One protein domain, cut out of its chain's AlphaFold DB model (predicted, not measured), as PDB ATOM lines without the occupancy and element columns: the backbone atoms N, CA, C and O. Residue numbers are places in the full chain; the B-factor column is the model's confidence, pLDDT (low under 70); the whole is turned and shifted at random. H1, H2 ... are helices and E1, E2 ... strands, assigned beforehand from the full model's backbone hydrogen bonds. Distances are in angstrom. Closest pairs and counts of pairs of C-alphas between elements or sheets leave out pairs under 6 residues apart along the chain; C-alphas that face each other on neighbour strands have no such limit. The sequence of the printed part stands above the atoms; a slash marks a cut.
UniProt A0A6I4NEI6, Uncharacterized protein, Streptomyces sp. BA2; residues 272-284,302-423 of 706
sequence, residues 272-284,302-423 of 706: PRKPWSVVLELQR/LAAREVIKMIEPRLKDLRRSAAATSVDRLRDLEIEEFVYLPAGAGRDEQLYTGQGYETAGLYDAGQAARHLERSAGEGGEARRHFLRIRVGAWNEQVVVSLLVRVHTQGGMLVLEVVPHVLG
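This is residues 272 to 284 and 302 to 423 of the 706 residues of an uncharacterized protein of Streptomyces sp. BA2 (UniProt A0A6I4NEI6). A twisted sheet of five strands has the long helix H1 laid along one face and the shorter H3 crossing that same face at its E2 edge, while the other face has no named helix. Beyond H3 and the E2 edge, the hairpin of E3 and E4 reaches out as an arm and makes much of the length. The printed part has 135 residues, with three named helices and seven named strands in the order E1 H1 H2 E2 E3 E4 H3 E5 E6 E7, class mixed. The large sheet runs E1, E7, E6, E5, E2, antiparallel throughout. The whole is loose, with a radius of gyration of the C-alphas of 17.9 A and spans of 58 by 44 by 26 A.

E5, residues 384 to 393, E6, residues 398 to 409, and E7, residues 412 to 422, form a meander, each strand the antiparallel neighbour of the one before, in two hairpins. N 389 and O 402 are 2.9 A apart, and N 405 and O 416 2.8 A, within hydrogen-bond range. Edge strand E1, residues 276 to 281, pairs with E7 through N 278 and O 415, 2.8 A. The other edge strand, E2, residues 333 to 342, pairs with E5 through N 338 and O 386, 2.8 A, and bends by 50 degrees at residue 337. H1, residues 304 to 324, is on the sheet at a height of 8.0 A, over E6 and E5, and runs along the strands, at 17 degrees to E6 on the local plane. Its closest C-alphas to E6 are those of Ala 304 and Val 406, 5.3 A. With residues 318 to 323 alone it touches H2, residues 329 to 332, at Ala 323 and Arg 331, whose C-alphas, the closest, are 4.5 A apart. H2 only grazes the sheet. H3, residues 365 to 375, is on the same face as H1, at a height of 8.5 A over the sheet; it lies over E2, with 4 of its 11 C-alphas falling on that strand, and only just not over E5, on which 2 fall, and it runs across the strands, at 83 degrees to E2 on the local plane. Its closest C-alphas to E2 are those of Leu 372 and Val 339, 6.2 A. H1 and H3 are apart. E3, residues 348 to 353, and E4, residues 356 to 361, form an antiparallel hairpin, with N 351 and O 358 2.9 A apart. Every O i to N i+4 pair is within hydrogen-bond range in H3 and 15 of 17 in H1; H2 is too short for one.

E1 begins at C-alpha 276 (167.732, 195.413, 111.618) and E7 ends at C-alpha 422 (163.544, 212.786, 105.850). From first to last C-alpha, E6 measures 35.5 A, E7 32.3 A, H1 31.0 A, E2 27.5 A and E5 26.9 A.

The two C-alphas farthest apart, those of Thr 325 and Gln 355, are 58.5 A apart. Residues 285 to 301 are not printed, and C-alphas 284 and 302 are 9.9 A apart across the cut. Of the links that are printed whole, none is long. The pLDDT is under 70 at 23 residues, among them 349 to 355 and 376 to 382.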
ATOM      1  N   PRO A 272     165.654 205.429 103.441       90.56
ATOM      2  CA  PRO A 272     165.893 204.319 104.354       90.56
ATOM      3  C   PRO A 272     167.341 204.328 104.863       90.56
ATOM      4  O   PRO A 272     168.279 204.709 104.154       90.56
ATOM      5  N   ARG A 273     167.520 203.893 106.106       92.38
ATOM      6  CA  ARG A 273     168.802 203.505 106.704       92.38
ATOM      7  C   ARG A 273     168.829 201.981 106.859       92.38
ATOM      8  O   ARG A 273     167.857 201.316 106.520       92.38
ATOM      9  N   LYS A 274     169.959 201.417 107.302       91.62
ATOM     10  CA  LYS A 274     170.117 199.960 107.435       91.62
ATOM     11  C   LYS A 274     169.038 199.413 108.392       91.62
ATOM     12  O   LYS A 274     169.081 199.788 109.565       91.62
ATOM     13  N   PRO A 275     168.097 198.569 107.925       93.06
ATOM     14  CA  PRO A 275     167.157 197.908 108.812       93.06
ATOM     15  C   PRO A 275     167.885 196.856 109.645       93.06
ATOM     16  O   PRO A 275     168.954 196.361 109.269       93.06
ATOM     17  N   TRP A 276     167.292 196.517 110.779       94.56
ATOM     18  CA  TRP A 276     167.732 195.413 111.618       94.56
ATOM     19  C   TRP A 276     166.512 194.662 112.131       94.56
ATOM     20  O   TRP A 276     165.433 195.236 112.280       94.56
ATOM     21  N   SER A 277     166.684 193.372 112.382       92.81
ATOM     22  CA  SER A 277     165.645 192.521 112.937       92.81
ATOM     23  C   SER A 277     166.211 191.622 114.025       92.81
ATOM     24  O   SER A 277     167.403 191.308 114.046       92.81
ATOM     25  N   VAL A 278     165.335 191.238 114.943       92.88
ATOM     26  CA  VAL A 278     165.580 190.272 116.007       92.88
ATOM     27  C   VAL A 278     164.564 189.153 115.822       92.88
ATOM     28  O   VAL A 278     163.377 189.410 115.625       92.88
ATOM     29  N   VAL A 279     165.051 187.917 115.843       92.81
ATOM     30  CA  VAL A 279     164.252 186.704 115.661       92.81
ATOM     31  C   VAL A 279     164.465 185.838 116.894       92.81
ATOM     32  O   VAL A 279     165.607 185.524 117.224       92.81
ATOM     33  N   LEU A 280     163.381 185.497 117.585       91.06
ATOM     34  CA  LEU A 280     163.384 184.737 118.835       91.06
ATOM     35  C   LEU A 280     162.416 183.562 118.723       91.06
ATOM     36  O   LEU A 280     161.348 183.698 118.131       91.06
ATOM     37  N   GLU A 281     162.772 182.426 119.307       90.44
ATOM     38  CA  GLU A 281     161.847 181.308 119.486       90.44
ATOM     39  C   GLU A 281     160.944 181.584 120.697       90.44
ATOM     40  O   GLU A 281     161.418 182.006 121.755       90.44
ATOM     41  N   LEU A 282     159.635 181.385 120.539       85.94
ATOM     42  CA  LEU A 282     158.656 181.532 121.610       85.94
ATOM     43  C   LEU A 282     158.511 180.207 122.351       85.94
ATOM     44  O   LEU A 282     157.943 179.246 121.835       85.94
ATOM     45  N   GLN A 283     158.989 180.182 123.591       84.00
ATOM     46  CA  GLN A 283     158.800 179.055 124.495       84.00
ATOM     47  C   GLN A 283     157.526 179.234 125.330       84.00
ATOM     48  O   GLN A 283     157.108 180.356 125.630       84.00
ATOM     49  N   ARG A 284     156.897 178.116 125.711       78.31
ATOM     50  CA  ARG A 284     155.778 178.113 126.662       78.31
ATOM     51  C   ARG A 284     156.293 178.591 128.021       78.31
ATOM     52  O   ARG A 284     157.332 178.122 128.474       78.31
ATOM     53  N   LEU A 302     150.940 184.191 121.635       78.69
ATOM     54  CA  LEU A 302     151.416 185.570 121.784       78.69
ATOM     55  C   LEU A 302     151.175 186.355 120.485       78.69
ATOM     56  O   LEU A 302     151.756 186.057 119.432       78.69
ATOM     57  N   ALA A 303     150.321 187.366 120.557       78.56
ATOM     58  CA  ALA A 303     149.942 188.173 119.412       78.56
ATOM     59  C   ALA A 303     150.882 189.375 119.258       78.56
ATOM     60  O   ALA A 303     151.340 189.975 120.235       78.56
ATOM     61  N   ALA A 304     151.121 189.804 118.014       80.12
ATOM     62  CA  ALA A 304     151.939 190.986 117.722       80.12
ATOM     63  C   ALA A 304     151.474 192.239 118.500       80.12
ATOM     64  O   ALA A 304     152.303 193.005 118.998       80.12
ATOM     65  N   ARG A 305     150.151 192.394 118.685       81.81
ATOM     66  CA  ARG A 305     149.535 193.462 119.494       81.81
ATOM     67  C   ARG A 305     150.033 193.506 120.941       81.81
ATOM     68  O   ARG A 305     150.140 194.583 121.515       81.81
ATOM     69  N   GLU A 306     150.323 192.359 121.544       84.44
ATOM     70  CA  GLU A 306     150.702 192.261 122.957       84.44
ATOM     71  C   GLU A 306     152.148 192.700 123.154       84.44
ATOM     72  O   GLU A 306     152.440 193.503 124.036       84.44
ATOM     73  N   VAL A 307     153.036 192.281 122.250       86.69
ATOM     74  CA  VAL A 307     154.424 192.758 122.202       86.69
ATOM     75  C   VAL A 307     154.468 194.274 121.979       86.69
ATOM     76  O   VAL A 307     155.233 194.974 122.638       86.69
ATOM     77  N   ILE A 308     153.604 194.814 121.114       86.62
ATOM     78  CA  ILE A 308     153.487 196.266 120.904       86.62
ATOM     79  C   ILE A 308     153.000 196.973 122.180       86.62
ATOM     80  O   ILE A 308     153.620 197.956 122.591       86.62
ATOM     81  N   LYS A 309     152.002 196.422 122.887       87.62
ATOM     82  CA  LYS A 309     151.569 196.899 124.217       87.62
ATOM     83  C   LYS A 309     152.652 196.807 125.303       87.62
ATOM     84  O   LYS A 309     152.583 197.559 126.269       87.62
ATOM     85  N   MET A 310     153.663 195.944 125.168       89.44
ATOM     86  CA  MET A 310     154.833 195.910 126.067       89.44
ATOM     87  C   MET A 310     155.897 196.964 125.708       89.44
ATOM     88  O   MET A 310     156.617 197.446 126.585       89.44
ATOM     89  N   ILE A 311     156.011 197.329 124.427       89.69
ATOM     90  CA  ILE A 311     156.976 198.322 123.924       89.69
ATOM     91  C   ILE A 311     156.479 199.754 124.170       89.69
ATOM     92  O   ILE A 311     157.255 200.615 124.592       89.69
ATOM     93  N   GLU A 312     155.196 200.019 123.924       90.56
ATOM     94  CA  GLU A 312     154.610 201.364 123.965       90.56
ATOM     95  C   GLU A 312     154.799 202.093 125.322       90.56
ATOM     96  O   GLU A 312     155.204 203.261 125.299       90.56
ATOM     97  N   PRO A 313     154.626 201.456 126.505       93.62
ATOM     98  CA  PRO A 313     154.897 202.095 127.795       93.62
ATOM     99  C   PRO A 313     156.359 202.523 127.943       93.62
ATOM    100  O   PRO A 313     156.622 203.656 128.328       93.62
ATOM    101  N   ARG A 314     157.316 201.678 127.532       92.69
ATOM    102  CA  ARG A 314     158.755 201.991 127.615       92.69
ATOM    103  C   ARG A 314     159.138 203.188 126.740       92.69
ATOM    104  O   ARG A 314     160.004 203.976 127.114       92.69
ATOM    105  N   LEU A 315     158.480 203.359 125.592       91.44
ATOM    106  CA  LEU A 315     158.655 204.537 124.735       91.44
ATOM    107  C   LEU A 315     158.014 205.795 125.345       91.44
ATOM    108  O   LEU A 315     158.592 206.879 125.261       91.44
ATOM    109  N   LYS A 316     156.855 205.662 126.004       91.88
ATOM    110  CA  LYS A 316     156.238 206.749 126.785       91.88
ATOM    111  C   LYS A 316     157.122 207.153 127.975       91.88
ATOM    112  O   LYS A 316     157.221 208.342 128.268       91.88
ATOM    113  N   ASP A 317     157.805 206.206 128.616       90.88
ATOM    114  CA  ASP A 317     158.760 206.458 129.702       90.88
ATOM    115  C   ASP A 317     160.012 207.182 129.208       90.88
ATOM    116  O   ASP A 317     160.401 208.187 129.800       90.88
ATOM    117  N   LEU A 318     160.576 206.745 128.077       88.62
ATOM    118  CA  LEU A 318     161.678 207.428 127.397       88.62
ATOM    119  C   LEU A 318     161.318 208.879 127.042       88.62
ATOM    120  O   LEU A 318     162.112 209.790 127.268       88.62
ATOM    121  N   ARG A 319     160.099 209.118 126.544       89.25
ATOM    122  CA  ARG A 319     159.599 210.474 126.272       89.25
ATOM    123  C   ARG A 319     159.509 211.322 127.545       89.25
ATOM    124  O   ARG A 319     159.889 212.492 127.527       89.25
ATOM    125  N   ARG A 320     159.016 210.747 128.649       88.69
ATOM    126  CA  ARG A 320     158.887 211.431 129.950       88.69
ATOM    127  C   ARG A 320     160.248 211.772 130.566       88.69
ATOM    128  O   ARG A 320     160.426 212.896 131.030       88.69
ATOM    129  N   SER A 321     161.210 210.851 130.544       86.94
ATOM    130  CA  SER A 321     162.556 211.092 131.080       86.94
ATOM    131  C   SER A 321     163.342 212.102 130.237       86.94
ATOM    132  O   SER A 321     163.931 213.025 130.795       86.94
ATOM    133  N   ALA A 322     163.253 212.021 128.905       85.00
ATOM    134  CA  ALA A 322     163.826 213.017 127.997       85.00
ATOM    135  C   ALA A 322     163.261 214.431 128.235       85.00
ATOM    136  O   ALA A 322     164.012 215.410 128.237       85.00
ATOM    137  N   ALA A 323     161.951 214.547 128.493       82.94
ATOM    138  CA  ALA A 323     161.313 215.821 128.829       82.94
ATOM    139  C   ALA A 323     161.864 216.425 130.132       82.94
ATOM    140  O   ALA A 323     162.142 217.624 130.171       82.94
ATOM    141  N   ALA A 324     162.090 215.606 131.165       81.81
ATOM    142  CA  ALA A 324     162.650 216.053 132.443       81.81
ATOM    143  C   ALA A 324     164.087 216.600 132.318       81.81
ATOM    144  O   ALA A 324     164.460 217.523 133.035       81.81
ATOM    145  N   THR A 325     164.891 216.078 131.384       73.69
ATOM    146  CA  THR A 325     166.267 216.554 131.131       73.69
ATOM    147  C   THR A 325     166.325 217.787 130.208       73.69
ATOM    148  O   THR A 325     167.395 218.361 130.017       73.69
ATOM    149  N   SER A 326     165.187 218.242 129.662       58.72
ATOM    150  CA  SER A 326     164.976 219.464 128.853       58.72
ATOM    151  C   SER A 326     165.708 219.560 127.497       58.72
ATOM    152  O   SER A 326     165.140 220.078 126.533       58.72
ATOM    153  N   VAL A 327     166.933 219.040 127.377       66.50
ATOM    154  CA  VAL A 327     167.801 219.157 126.188       66.50
ATOM    155  C   VAL A 327     167.439 218.158 125.079       66.50
ATOM    156  O   VAL A 327     167.655 218.443 123.898       66.50
ATOM    157  N   ASP A 328     166.893 216.994 125.432       75.88
ATOM    158  CA  ASP A 328     166.689 215.893 124.489       75.88
ATOM    159  C   ASP A 328     165.415 216.058 123.636       75.88
ATOM    160  O   ASP A 328     164.325 216.347 124.128       75.88
ATOM    161  N   ARG A 329     165.554 215.826 122.326       80.12
ATOM    162  CA  ARG A 329     164.464 215.838 121.338       80.12
ATOM    163  C   ARG A 329     163.552 214.621 121.438       80.12
ATOM    164  O   ARG A 329     162.442 214.673 120.920       80.12
ATOM    165  N   LEU A 330     163.959 213.564 122.145       84.25
ATOM    166  CA  LEU A 330     163.081 212.430 122.448       84.25
ATOM    167  C   LEU A 330     161.852 212.823 123.294       84.25
ATOM    168  O   LEU A 330     160.871 212.086 123.317       84.25
ATOM    169  N   ARG A 331     161.835 214.009 123.919       83.44
ATOM    170  CA  ARG A 331     160.628 214.574 124.552       83.44
ATOM    171  C   ARG A 331     159.469 214.789 123.561       83.44
ATOM    172  O   ARG A 331     158.309 214.687 123.946       83.44
ATOM    173  N   ASP A 332     159.795 215.029 122.289       85.50
ATOM    174  CA  ASP A 332     158.858 215.301 121.194       85.50
ATOM    175  C   ASP A 332     158.536 213.999 120.404       85.50
ATOM    176  O   ASP A 332     158.246 214.030 119.209       85.50
ATOM    177  N   LEU A 333     158.631 212.830 121.065       90.19
ATOM    178  CA  LEU A 333     158.304 211.510 120.504       90.19
ATOM    179  C   LEU A 333     156.797 211.356 120.230       90.19
ATOM    180  O   LEU A 333     155.974 211.310 121.155       90.19
ATOM    181  N   GLU A 334     156.452 211.159 118.962       90.38
ATOM    182  CA  GLU A 334     155.145 210.668 118.523       90.38
ATOM    183  C   GLU A 334     155.202 209.147 118.334       90.38
ATOM    184  O   GLU A 334     156.167 208.608 117.786       90.38
ATOM    185  N   ILE A 335     154.179 208.453 118.834       92.56
ATOM    186  CA  ILE A 335     154.077 206.991 118.870       92.56
ATOM    187  C   ILE A 335     152.654 206.654 118.431       92.56
ATOM    188  O   ILE A 335     151.703 207.032 119.111       92.56
ATOM    189  N   GLU A 336     152.512 205.991 117.287       90.88
ATOM    190  CA  GLU A 336     151.220 205.726 116.650       90.88
ATOM    191  C   GLU A 336     151.213 204.330 116.020       90.88
ATOM    192  O   GLU A 336     152.192 203.918 115.396       90.88
ATOM    193  N   GLU A 337     150.107 203.598 116.135       90.75
ATOM    194  CA  GLU A 337     149.896 202.387 115.335       90.75
ATOM    195  C   GLU A 337     149.476 202.765 113.910       90.75
ATOM    196  O   GLU A 337     148.656 203.662 113.710       90.75
ATOM    197  N   PHE A 338     150.052 202.097 112.908       90.56
ATOM    198  CA  PHE A 338     149.859 202.453 111.507       90.56
ATOM    199  C   PHE A 338     149.846 201.220 110.594       90.56
ATOM    200  O   PHE A 338     150.738 200.370 110.656       90.56
ATOM    201  N   VAL A 339     148.853 201.128 109.706       89.50
ATOM    202  CA  VAL A 339     148.670 199.980 108.799       89.50
ATOM    203  C   VAL A 339     149.044 200.355 107.369       89.50
ATOM    204  O   VAL A 339     148.537 201.323 106.806       89.50
ATOM    205  N   TYR A 340     149.882 199.539 106.740       87.94
ATOM    206  CA  TYR A 340     150.154 199.612 105.307       87.94
ATOM    207  C   TYR A 340     149.398 198.477 104.596       87.94
ATOM    208  O   TYR A 340     149.619 197.298 104.887       87.94
ATOM    209  N   LEU A 341     148.508 198.839 103.668       86.50
ATOM    210  CA  LEU A 341     147.720 197.931 102.821       86.50
ATOM    211  C   LEU A 341     148.218 197.974 101.367       86.50
ATOM    212  O   LEU A 341     148.700 199.019 100.932       86.50
ATOM    213  N   PRO A 342     148.127 196.889 100.587       81.88
ATOM    214  CA  PRO A 342     148.719 196.853  99.261       81.88
ATOM    215  C   PRO A 342     147.859 197.654  98.273       81.88
ATOM    216  O   PRO A 342     146.630 197.675  98.377       81.88
ATOM    217  N   ALA A 343     148.501 198.295  97.292       72.38
ATOM    218  CA  ALA A 343     147.807 198.856  96.132       72.38
ATOM    219  C   ALA A 343     146.884 197.795  95.500       72.38
ATOM    220  O   ALA A 343     147.287 196.642  95.342       72.38
ATOM    221  N   GLY A 344     145.651 198.177  95.162       64.75
ATOM    222  CA  GLY A 344     144.598 197.240  94.754       64.75
ATOM    223  C   GLY A 344     143.384 197.227  95.684       64.75
ATOM    224  O   GLY A 344     142.276 197.034  95.198       64.75
ATOM    225  N   ALA A 345     143.554 197.504  96.983       62.28
ATOM    226  CA  ALA A 345     142.414 197.801  97.851       62.28
ATOM    227  C   ALA A 345     141.746 199.108  97.385       62.28
ATOM    228  O   ALA A 345     142.432 200.119  97.197       62.28
ATOM    229  N   GLY A 346     140.427 199.087  97.165       63.56
ATOM    230  CA  GLY A 346     139.695 200.252  96.680       63.56
ATOM    231  C   GLY A 346     139.801 201.423  97.659       63.56
ATOM    232  O   GLY A 346     139.511 201.280  98.842       63.56
ATOM    233  N   ARG A 347     140.230 202.593  97.169       70.62
ATOM    234  CA  ARG A 347     140.273 203.830  97.972       70.62
ATOM    235  C   ARG A 347     138.873 204.245  98.424       70.62
ATOM    236  O   ARG A 347     138.677 204.547  99.595       70.62
ATOM    237  N   ASP A 348     137.946 204.212  97.471       70.50
ATOM    238  CA  ASP A 348     136.521 204.496  97.602       70.50
ATOM    239  C   ASP A 348     135.773 203.382  96.842       70.50
ATOM    240  O   ASP A 348     135.461 203.521  95.659       70.50
ATOM    241  N   GLU A 349     135.585 202.218  97.470       65.06
ATOM    242  CA  GLU A 349     134.969 201.055  96.814       65.06
ATOM    243  C   GLU A 349     133.439 201.130  96.898       65.06
ATOM    244  O   GLU A 349     132.880 201.296  97.982       65.06
ATOM    245  N   GLN A 350     132.741 201.006  95.763       63.62
ATOM    246  CA  GLN A 350     131.278 200.919  95.753       63.62
ATOM    247  C   GLN A 350     130.846 199.493  96.097       63.62
ATOM    248  O   GLN A 350     130.832 198.611  95.240       63.62
ATOM    249  N   LEU A 351     130.485 199.279  97.359       61.00
ATOM    250  CA  LEU A 351     129.970 198.012  97.855       61.00
ATOM    251  C   LEU A 351     128.447 198.014  97.769       61.00
ATOM    252  O   LEU A 351     127.788 198.912  98.291       61.00
ATOM    253  N   TYR A 352     127.875 196.981  97.156       61.66
ATOM    254  CA  TYR A 352     126.444 196.731  97.267       61.66
ATOM    255  C   TYR A 352     126.150 196.137  98.649       61.66
ATOM    256  O   TYR A 352     126.331 194.939  98.879       61.66
ATOM    257  N   THR A 353     125.709 196.977  99.584       59.12
ATOM    258  CA  THR A 353     124.960 196.488 100.741       59.12
ATOM    259  C   THR A 353     123.583 196.049 100.235       59.12
ATOM    260  O   THR A 353     123.098 196.545  99.219       59.12
ATOM    261  N   GLY A 354     122.904 195.125 100.922       66.44
ATOM    262  CA  GLY A 354     121.591 194.624 100.472       66.44
ATOM    263  C   GLY A 354     120.475 195.683 100.380       66.44
ATOM    264  O   GLY A 354     119.350 195.344 100.027       66.44
ATOM    265  N   GLN A 355     120.772 196.942 100.717       66.94
ATOM    266  CA  GLN A 355     119.878 198.098 100.669       66.94
ATOM    267  C   GLN A 355     120.323 199.164  99.643       66.94
ATOM    268  O   GLN A 355     119.599 200.135  99.434       66.94
ATOM    269  N   GLY A 356     121.477 199.001  98.982       71.06
ATOM    270  CA  GLY A 356     121.985 199.937  97.975       71.06
ATOM    271  C   GLY A 356     123.507 199.901  97.796       71.06
ATOM    272  O   GLY A 356     124.224 199.177  98.478       71.06
ATOM    273  N   TYR A 357     124.023 200.709  96.869       61.97
ATOM    274  CA  TYR A 357     125.468 200.915  96.739       61.97
ATOM    275  C   TYR A 357     125.948 201.965  97.747       61.97
ATOM    276  O   TYR A 357     125.660 203.152  97.589       61.97
ATOM    277  N   GLU A 358     126.723 201.544  98.742       60.62
ATOM    278  CA  GLU A 358     127.459 202.443  99.634       60.62
ATOM    279  C   GLU A 358     128.917 202.562  99.180       60.62
ATOM    280  O   GLU A 358     129.531 201.600  98.721       60.62
ATOM    281  N   THR A 359     129.502 203.754  99.313       65.75
ATOM    282  CA  THR A 359     130.934 203.946  99.046       65.75
ATOM    283  C   THR A 359     131.720 203.708 100.329       65.75
ATOM    284  O   THR A 359     131.776 204.574 101.201       65.75
ATOM    285  N   ALA A 360     132.340 202.537 100.447       63.31
ATOM    286  CA  ALA A 360     133.260 202.226 101.528       63.31
ATOM    287  C   ALA A 360     134.607 202.919 101.274       63.31
ATOM    288  O   ALA A 360     135.467 202.419 100.549       63.31
ATOM    289  N   GLY A 361     134.782 204.092 101.883       73.56
ATOM    290  CA  GLY A 361     136.064 204.786 101.912       73.56
ATOM    291  C   GLY A 361     137.049 204.070 102.837       73.56
ATOM    292  O   GLY A 361     136.803 203.961 104.038       73.56
ATOM    293  N   LEU A 362     138.193 203.630 102.310       81.00
ATOM    294  CA  LEU A 362     139.259 202.992 103.097       81.00
ATOM    295  C   LEU A 362     139.758 203.891 104.243       81.00
ATOM    296  O   LEU A 362     140.127 203.419 105.317       81.00
ATOM    297  N   TYR A 363     139.771 205.196 103.980       83.38
ATOM    298  CA  TYR A 363     140.243 206.248 104.876       83.38
ATOM    299  C   TYR A 363     139.151 206.789 105.812       83.38
ATOM    300  O   TYR A 363     139.388 207.774 106.511       83.38
ATOM    301  N   ASP A 364     137.958 206.185 105.826       83.69
ATOM    302  CA  ASP A 364     136.958 206.485 106.848       83.69
ATOM    303  C   ASP A 364     137.407 205.967 108.226       83.69
ATOM    304  O   ASP A 364     138.022 204.904 108.342       83.69
ATOM    305  N   ALA A 365     137.075 206.709 109.284       80.56
ATOM    306  CA  ALA A 365     137.522 206.415 110.642       80.56
ATOM    307  C   ALA A 365     137.076 205.020 111.118       80.56
ATOM    308  O   ALA A 365     137.861 204.305 111.747       80.56
ATOM    309  N   GLY A 366     135.853 204.598 110.770       82.31
ATOM    310  CA  GLY A 366     135.327 203.286 111.145       82.31
ATOM    311  C   GLY A 366     136.049 202.131 110.445       82.31
ATOM    312  O   GLY A 366     136.342 201.109 111.071       82.31
ATOM    313  N   GLN A 367     136.384 202.284 109.160       81.81
ATOM    314  CA  GLN A 367     137.098 201.247 108.405       81.81
ATOM    315  C   GLN A 367     138.591 201.213 108.751       81.81
ATOM    316  O   GLN A 367     139.145 200.128 108.941       81.81
ATOM    317  N   ALA A 368     139.237 202.368 108.929       84.62
ATOM    318  CA  ALA A 368     140.630 202.449 109.363       84.62
ATOM    319  C   ALA A 368     140.844 201.786 110.740       84.62
ATOM    320  O   ALA A 368     141.787 201.010 110.907       84.62
ATOM    321  N   ALA A 369     139.927 202.000 111.694       83.56
ATOM    322  CA  ALA A 369     139.941 201.323 112.993       83.56
ATOM    323  C   ALA A 369     139.793 199.793 112.865       83.56
ATOM    324  O   ALA A 369     140.564 199.041 113.464       83.56
ATOM    325  N   ARG A 370     138.876 199.311 112.011       83.25
ATOM    326  CA  ARG A 370     138.726 197.870 111.715       83.25
ATOM    327  C   ARG A 370     139.975 197.269 111.063       83.25
ATOM    328  O   ARG A 370     140.297 196.109 111.314       83.25
ATOM    329  N   HIS A 371     140.679 198.024 110.217       83.12
ATOM    330  CA  HIS A 371     141.934 197.574 109.612       83.12
ATOM    331  C   HIS A 371     143.068 197.466 110.635       83.12
ATOM    332  O   HIS A 371     143.782 196.463 110.606       83.12
ATOM    333  N   LEU A 372     143.192 198.422 111.564       82.38
ATOM    334  CA  LEU A 372     144.101 198.328 112.713       82.38
ATOM    335  C   LEU A 372     143.824 197.057 113.529       82.38
ATOM    336  O   LEU A 372     144.695 196.192 113.630       82.38
ATOM    337  N   GLU A 373     142.595 196.898 114.024       79.38
ATOM    338  CA  GLU A 373     142.197 195.795 114.909       79.38
ATOM    339  C   GLU A 373     142.443 194.402 114.302       79.38
ATOM    340  O   GLU A 373     142.964 193.504 114.978       79.38
ATOM    341  N   ARG A 374     142.111 194.229 113.014       78.12
ATOM    342  CA  ARG A 374     142.329 192.973 112.275       78.12
ATOM    343  C   ARG A 374     143.809 192.721 111.990       78.12
ATOM    344  O   ARG A 374     144.283 191.602 112.170       78.12
ATOM    345  N   SER A 375     144.563 193.754 111.606       76.50
ATOM    346  CA  SER A 375     145.990 193.611 111.281       76.50
ATOM    347  C   SER A 375     146.835 193.137 112.467       76.50
ATOM    348  O   SER A 375     147.804 192.411 112.281       76.50
ATOM    349  N   ALA A 376     146.434 193.472 113.696       65.25
ATOM    350  CA  ALA A 376     147.192 193.172 114.907       65.25
ATOM    351  C   ALA A 376     147.102 191.690 115.363       65.25
ATOM    352  O   ALA A 376     147.603 191.329 116.433       65.25
ATOM    353  N   GLY A 377     146.411 190.835 114.593       60.69
ATOM    354  CA  GLY A 377     146.432 189.365 114.704       60.69
ATOM    355  C   GLY A 377     146.738 188.633 113.383       60.69
ATOM    356  O   GLY A 377     147.047 187.445 113.399       60.69
ATOM    357  N   GLU A 378     146.694 189.320 112.240       64.38
ATOM    358  CA  GLU A 378     147.064 188.761 110.937       64.38
ATOM    359  C   GLU A 378     148.588 188.843 110.741       64.38
ATOM    360  O   GLU A 378     149.107 189.859 110.282       64.38
ATOM    361  N   GLY A 379     149.320 187.753 111.002       54.94
ATOM    362  CA  GLY A 379     150.763 187.629 110.702       54.94
ATOM    363  C   GLY A 379     151.112 187.594 109.200       54.94
ATOM    364  O   GLY A 379     152.091 186.971 108.799       54.94
ATOM    365  N   GLY A 380     150.265 188.175 108.348       58.44
ATOM    366  CA  GLY A 380     150.304 188.052 106.895       58.44
ATOM    367  C   GLY A 380     151.113 189.139 106.188       58.44
ATOM    368  O   GLY A 380     151.363 190.231 106.699       58.44
ATOM    369  N   GLU A 381     151.486 188.862 104.939       62.94
ATOM    370  CA  GLU A 381     152.180 189.830 104.086       62.94
ATOM    371  C   GLU A 381     151.268 190.976 103.605       62.94
ATOM    372  O   GLU A 381     151.753 192.090 103.391       62.94
ATOM    373  N   ALA A 382     149.964 190.703 103.464       66.94
ATOM    374  CA  ALA A 382     148.987 191.622 102.888       66.94
ATOM    375  C   ALA A 382     148.742 192.869 103.753       66.94
ATOM    376  O   ALA A 382     148.778 193.980 103.235       66.94
ATOM    377  N   ARG A 383     148.507 192.720 105.065       80.06
ATOM    378  CA  ARG A 383     148.286 193.852 105.981       80.06
ATOM    379  C   ARG A 383     149.496 194.029 106.883       80.06
ATOM    380  O   ARG A 383     149.710 193.256 107.810       80.06
ATOM    381  N   ARG A 384     150.306 195.054 106.625       85.94
ATOM    382  CA  ARG A 384     151.538 195.287 107.383       85.94
ATOM    383  C   ARG A 384     151.264 196.285 108.507       85.94
ATOM    384  O   ARG A 384     151.262 197.492 108.278       85.94
ATOM    385  N   HIS A 385     151.017 195.764 109.707       88.69
ATOM    386  CA  HIS A 385     150.941 196.547 110.945       88.69
ATOM    387  C   HIS A 385     152.343 197.004 111.376       88.69
ATOM    388  O   HIS A 385     153.277 196.196 111.409       88.69
ATOM    389  N   PHE A 386     152.490 198.296 111.672       90.19
ATOM    390  CA  PHE A 386     153.704 198.892 112.225       90.19
ATOM    391  C   PHE A 386     153.358 199.814 113.397       90.19
ATOM    392  O   PHE A 386     152.442 200.627 113.312       90.19
ATOM    393  N   LEU A 387     154.181 199.784 114.443       92.75
ATOM    394  CA  LEU A 387     154.291 200.880 115.394       92.75
ATOM    395  C   LEU A 387     155.210 201.949 114.780       92.75
ATOM    396  O   LEU A 387     156.418 201.742 114.619       92.75
ATOM    397  N   ARG A 388     154.629 203.086 114.394       93.31
ATOM    398  CA  ARG A 388     155.329 204.253 113.856       93.31
ATOM    399  C   ARG A 388     155.805 205.129 115.008       93.31
ATOM    400  O   ARG A 388     155.006 205.724 115.721       93.31
ATOM    401  N   ILE A 389     157.121 205.240 115.149       94.00
ATOM    402  CA  ILE A 389     157.775 206.112 116.126       94.00
ATOM    403  C   ILE A 389     158.435 207.254 115.357       94.00
ATOM    404  O   ILE A 389     159.255 207.009 114.466       94.00
ATOM    405  N   ARG A 390     158.094 208.502 115.674       92.06
ATOM    406  CA  ARG A 390     158.543 209.689 114.938       92.06
ATOM    407  C   ARG A 390     159.155 210.721 115.881       92.06
ATOM    408  O   ARG A 390     158.643 210.953 116.970       92.06
ATOM    409  N   VAL A 391     160.237 211.359 115.434       91.94
ATOM    410  CA  VAL A 391     160.833 212.532 116.093       91.94
ATOM    411  C   VAL A 391     161.073 213.619 115.051       91.94
ATOM    412  O   VAL A 391     161.770 213.397 114.052       91.94
ATOM    413  N   GLY A 392     160.494 214.794 115.293       90.06
ATOM    414  CA  GLY A 392     160.737 216.012 114.528       90.06
ATOM    415  C   GLY A 392     161.935 216.792 115.072       90.06
ATOM    416  O   GLY A 392     162.040 217.063 116.264       90.06
ATOM    417  N   ALA A 393     162.844 217.200 114.192       87.62
ATOM    418  CA  ALA A 393     163.986 218.051 114.503       87.62
ATOM    419  C   ALA A 393     163.995 219.298 113.607       87.62
ATOM    420  O   ALA A 393     163.476 219.294 112.489       87.62
ATOM    421  N   TRP A 394     164.597 220.384 114.106       87.06
ATOM    422  CA  TRP A 394     164.674 221.686 113.419       87.06
ATOM    423  C   TRP A 394     163.288 222.222 112.996       87.06
ATOM    424  O   TRP A 394     163.083 222.586 111.838       87.06
ATOM    425  N   ASN A 395     162.328 222.244 113.930       86.94
ATOM    426  CA  ASN A 395     160.924 222.617 113.689       86.94
ATOM    427  C   ASN A 395     160.323 221.833 112.510       86.94
ATOM    428  O   ASN A 395     159.855 222.398 111.523       86.94
ATOM    429  N   GLU A 396     160.411 220.509 112.612       89.00
ATOM    430  CA  GLU A 396     160.019 219.537 111.592       89.00
ATOM    431  C   GLU A 396     160.822 219.536 110.287       89.00
ATOM    432  O   GLU A 396     160.557 218.695 109.432       89.00
ATOM    433  N   GLN A 397     161.836 220.388 110.085       88.25
ATOM    434  CA  GLN A 397     162.632 220.345 108.848       88.25
ATOM    435  C   GLN A 397     163.387 219.022 108.659       88.25
ATOM    436  O   GLN A 397     163.564 218.607 107.517       88.25
ATOM    437  N   VAL A 398     163.768 218.321 109.726       90.31
ATOM    438  CA  VAL A 398     164.319 216.959 109.656       90.31
ATOM    439  C   VAL A 398     163.396 216.031 110.429       90.31
ATOM    440  O   VAL A 398     163.052 216.333 111.564       90.31
ATOM    441  N   VAL A 399     163.004 214.899 109.843       91.88
ATOM    442  CA  VAL A 399     162.160 213.912 110.533       91.88
ATOM    443  C   VAL A 399     162.848 212.560 110.521       91.88
ATOM    444  O   VAL A 399     163.243 212.065 109.466       91.88
ATOM    445  N   VAL A 400     162.987 211.964 111.703       92.94
ATOM    446  CA  VAL A 400     163.401 210.569 111.860       92.94
ATOM    447  C   VAL A 400     162.149 209.743 112.120       92.94
ATOM    448  O   VAL A 400     161.270 210.150 112.881       92.94
ATOM    449  N   SER A 401     162.040 208.597 111.459       93.75
ATOM    450  CA  SER A 401     160.911 207.684 111.624       93.75
ATOM    451  C   SER A 401     161.411 206.256 111.731       93.75
ATOM    452  O   SER A 401     162.101 205.766 110.839       93.75
ATOM    453  N   LEU A 402     161.075 205.594 112.832       94.56
ATOM    454  CA  LEU A 402     161.299 204.171 113.032       94.56
ATOM    455  C   LEU A 402     159.960 203.477 112.812       94.56
ATOM    456  O   LEU A 402     158.988 203.756 113.509       94.56
ATOM    457  N   LEU A 403     159.909 202.598 111.819       93.50
ATOM    458  CA  LEU A 403     158.764 201.729 111.589       93.50
ATOM    459  C   LEU A 403     159.104 200.383 112.225       93.50
ATOM    460  O   LEU A 403     159.956 199.660 111.707       93.50
ATOM    461  N   VAL A 404     158.504 200.098 113.381       93.00
ATOM    462  CA  VAL A 404     158.706 198.847 114.121       93.00
ATOM    463  C   VAL A 404     157.591 197.884 113.744       93.00
ATOM    464  O   VAL A 404     156.416 198.178 113.936       93.00
ATOM    465  N   ARG A 405     157.957 196.738 113.186       90.44
ATOM    466  CA  ARG A 405     157.051 195.682 112.741       90.44
ATOM    467  C   ARG A 405     157.220 194.487 113.676       90.44
ATOM    468  O   ARG A 405     158.353 194.109 113.962       90.44
ATOM    469  N   VAL A 406     156.125 193.874 114.119       88.81
ATOM    470  CA  VAL A 406     156.170 192.646 114.927       88.81
ATOM    471  C   VAL A 406     155.280 191.592 114.289       88.81
ATOM    472  O   VAL A 406     154.137 191.891 113.955       88.81
ATOM    473  N   HIS A 407     155.801 190.378 114.120       85.88
ATOM    474  CA  HIS A 407     155.064 189.222 113.602       85.88
ATOM    475  C   HIS A 407     155.364 187.990 114.440       85.88
ATOM    476  O   HIS A 407     156.518 187.745 114.790       85.88
ATOM    477  N   THR A 408     154.331 187.202 114.726       82.44
ATOM    478  CA  THR A 408     154.469 185.874 115.321       82.44
ATOM    479  C   THR A 408     154.026 184.828 114.301       82.44
ATOM    480  O   THR A 408     152.884 184.823 113.848       82.44
ATOM    481  N   GLN A 409     154.954 183.970 113.870       77.56
ATOM    482  CA  GLN A 409     154.701 182.950 112.849       77.56
ATOM    483  C   GLN A 409     155.493 181.678 113.161       77.56
ATOM    484  O   GLN A 409     156.701 181.724 113.369       77.56
ATOM    485  N   GLY A 410     154.813 180.526 113.178       78.69
ATOM    486  CA  GLY A 410     155.461 179.217 113.337       78.69
ATOM    487  C   GLY A 410     156.222 179.032 114.656       78.69
ATOM    488  O   GLY A 410     157.236 178.348 114.662       78.69
ATOM    489  N   GLY A 411     155.776 179.670 115.743       82.69
ATOM    490  CA  GLY A 411     156.487 179.668 117.029       82.69
ATOM    491  C   GLY A 411     157.650 180.663 117.114       82.69
ATOM    492  O   GLY A 411     158.277 180.762 118.160       82.69
ATOM    493  N   MET A 412     157.923 181.441 116.063       88.00
ATOM    494  CA  MET A 412     158.948 182.486 116.077       88.00
ATOM    495  C   MET A 412     158.321 183.869 116.268       88.00
ATOM    496  O   MET A 412     157.329 184.203 115.620       88.00
ATOM    497  N   LEU A 413     158.947 184.696 117.102       88.69
ATOM    498  CA  LEU A 413     158.730 186.135 117.190       88.69
ATOM    499  C   LEU A 413     159.770 186.851 116.326       88.69
ATOM    500  O   LEU A 413     160.973 186.745 116.570       88.69
ATOM    501  N   VAL A 414     159.305 187.612 115.339       89.38
ATOM    502  CA  VAL A 414     160.136 188.462 114.484       89.38
ATOM    503  C   VAL A 414     159.803 189.919 114.772       89.38
ATOM    504  O   VAL A 414     158.683 190.369 114.530       89.38
ATOM    505  N   LEU A 415     160.793 190.666 115.256       91.50
ATOM    506  CA  LEU A 415     160.741 192.118 115.402       91.50
ATOM    507  C   LEU A 415     161.668 192.747 114.359       91.50
ATOM    508  O   LEU A 415     162.865 192.477 114.346       91.50
ATOM    509  N   GLU A 416     161.125 193.585 113.483       92.12
ATOM    510  CA  GLU A 416     161.850 194.304 112.429       92.12
ATOM    511  C   GLU A 416     161.782 195.810 112.706       92.12
ATOM    512  O   GLU A 416     160.715 196.342 113.002       92.12
ATOM    513  N   VAL A 417     162.903 196.520 112.581       94.25
ATOM    514  CA  VAL A 417     162.949 197.982 112.692       94.25
ATOM    515  C   VAL A 417     163.500 198.570 111.404       94.25
ATOM    516  O   VAL A 417     164.650 198.325 111.028       94.25
ATOM    517  N   VAL A 418     162.680 199.391 110.740       94.19
ATOM    518  CA  VAL A 418     163.003 200.023 109.456       94.19
ATOM    519  C   VAL A 418     163.181 201.542 109.632       94.19
ATOM    520  O   VAL A 418     162.225 202.313 109.482       94.19
ATOM    521  N   PRO A 419     164.398 202.010 109.975       94.94
ATOM    522  CA  PRO A 419     164.686 203.425 110.175       94.94
ATOM    523  C   PRO A 419     164.694 204.205 108.855       94.94
ATOM    524  O   PRO A 419     165.376 203.837 107.898       94.94
ATOM    525  N   HIS A 420     164.012 205.344 108.837       93.25
ATOM    526  CA  HIS A 420     163.999 206.304 107.740       93.25
ATOM    527  C   HIS A 420     164.339 207.716 108.231       93.25
ATOM    528  O   HIS A 420     164.052 208.086 109.371       93.25
ATOM    529  N   VAL A 421     164.968 208.508 107.359       92.06
ATOM    530  CA  VAL A 421     165.315 209.910 107.630       92.06
ATOM    531  C   VAL A 421     164.878 210.796 106.469       92.06
ATOM    532  O   VAL A 421     165.381 210.676 105.346       92.06
ATOM    533  N   LEU A 422     163.970 211.724 106.750       90.50
ATOM    534  CA  LEU A 422     163.544 212.786 105.850       90.50
ATOM    535  C   LEU A 422     164.413 214.025 106.095       90.50
ATOM    536  O   LEU A 422     164.425 214.584 107.191       90.50
ATOM    537  N   GLY A 423     165.191 214.411 105.082       89.50
ATOM    538  CA  GLY A 423     166.152 215.514 105.171       89.50
ATOM    539  C   GLY A 423     165.519 216.914 105.142       89.50
ATOM    540  O   GLY A 423     164.330 217.045 104.834       89.50
TER     541      GLY A 423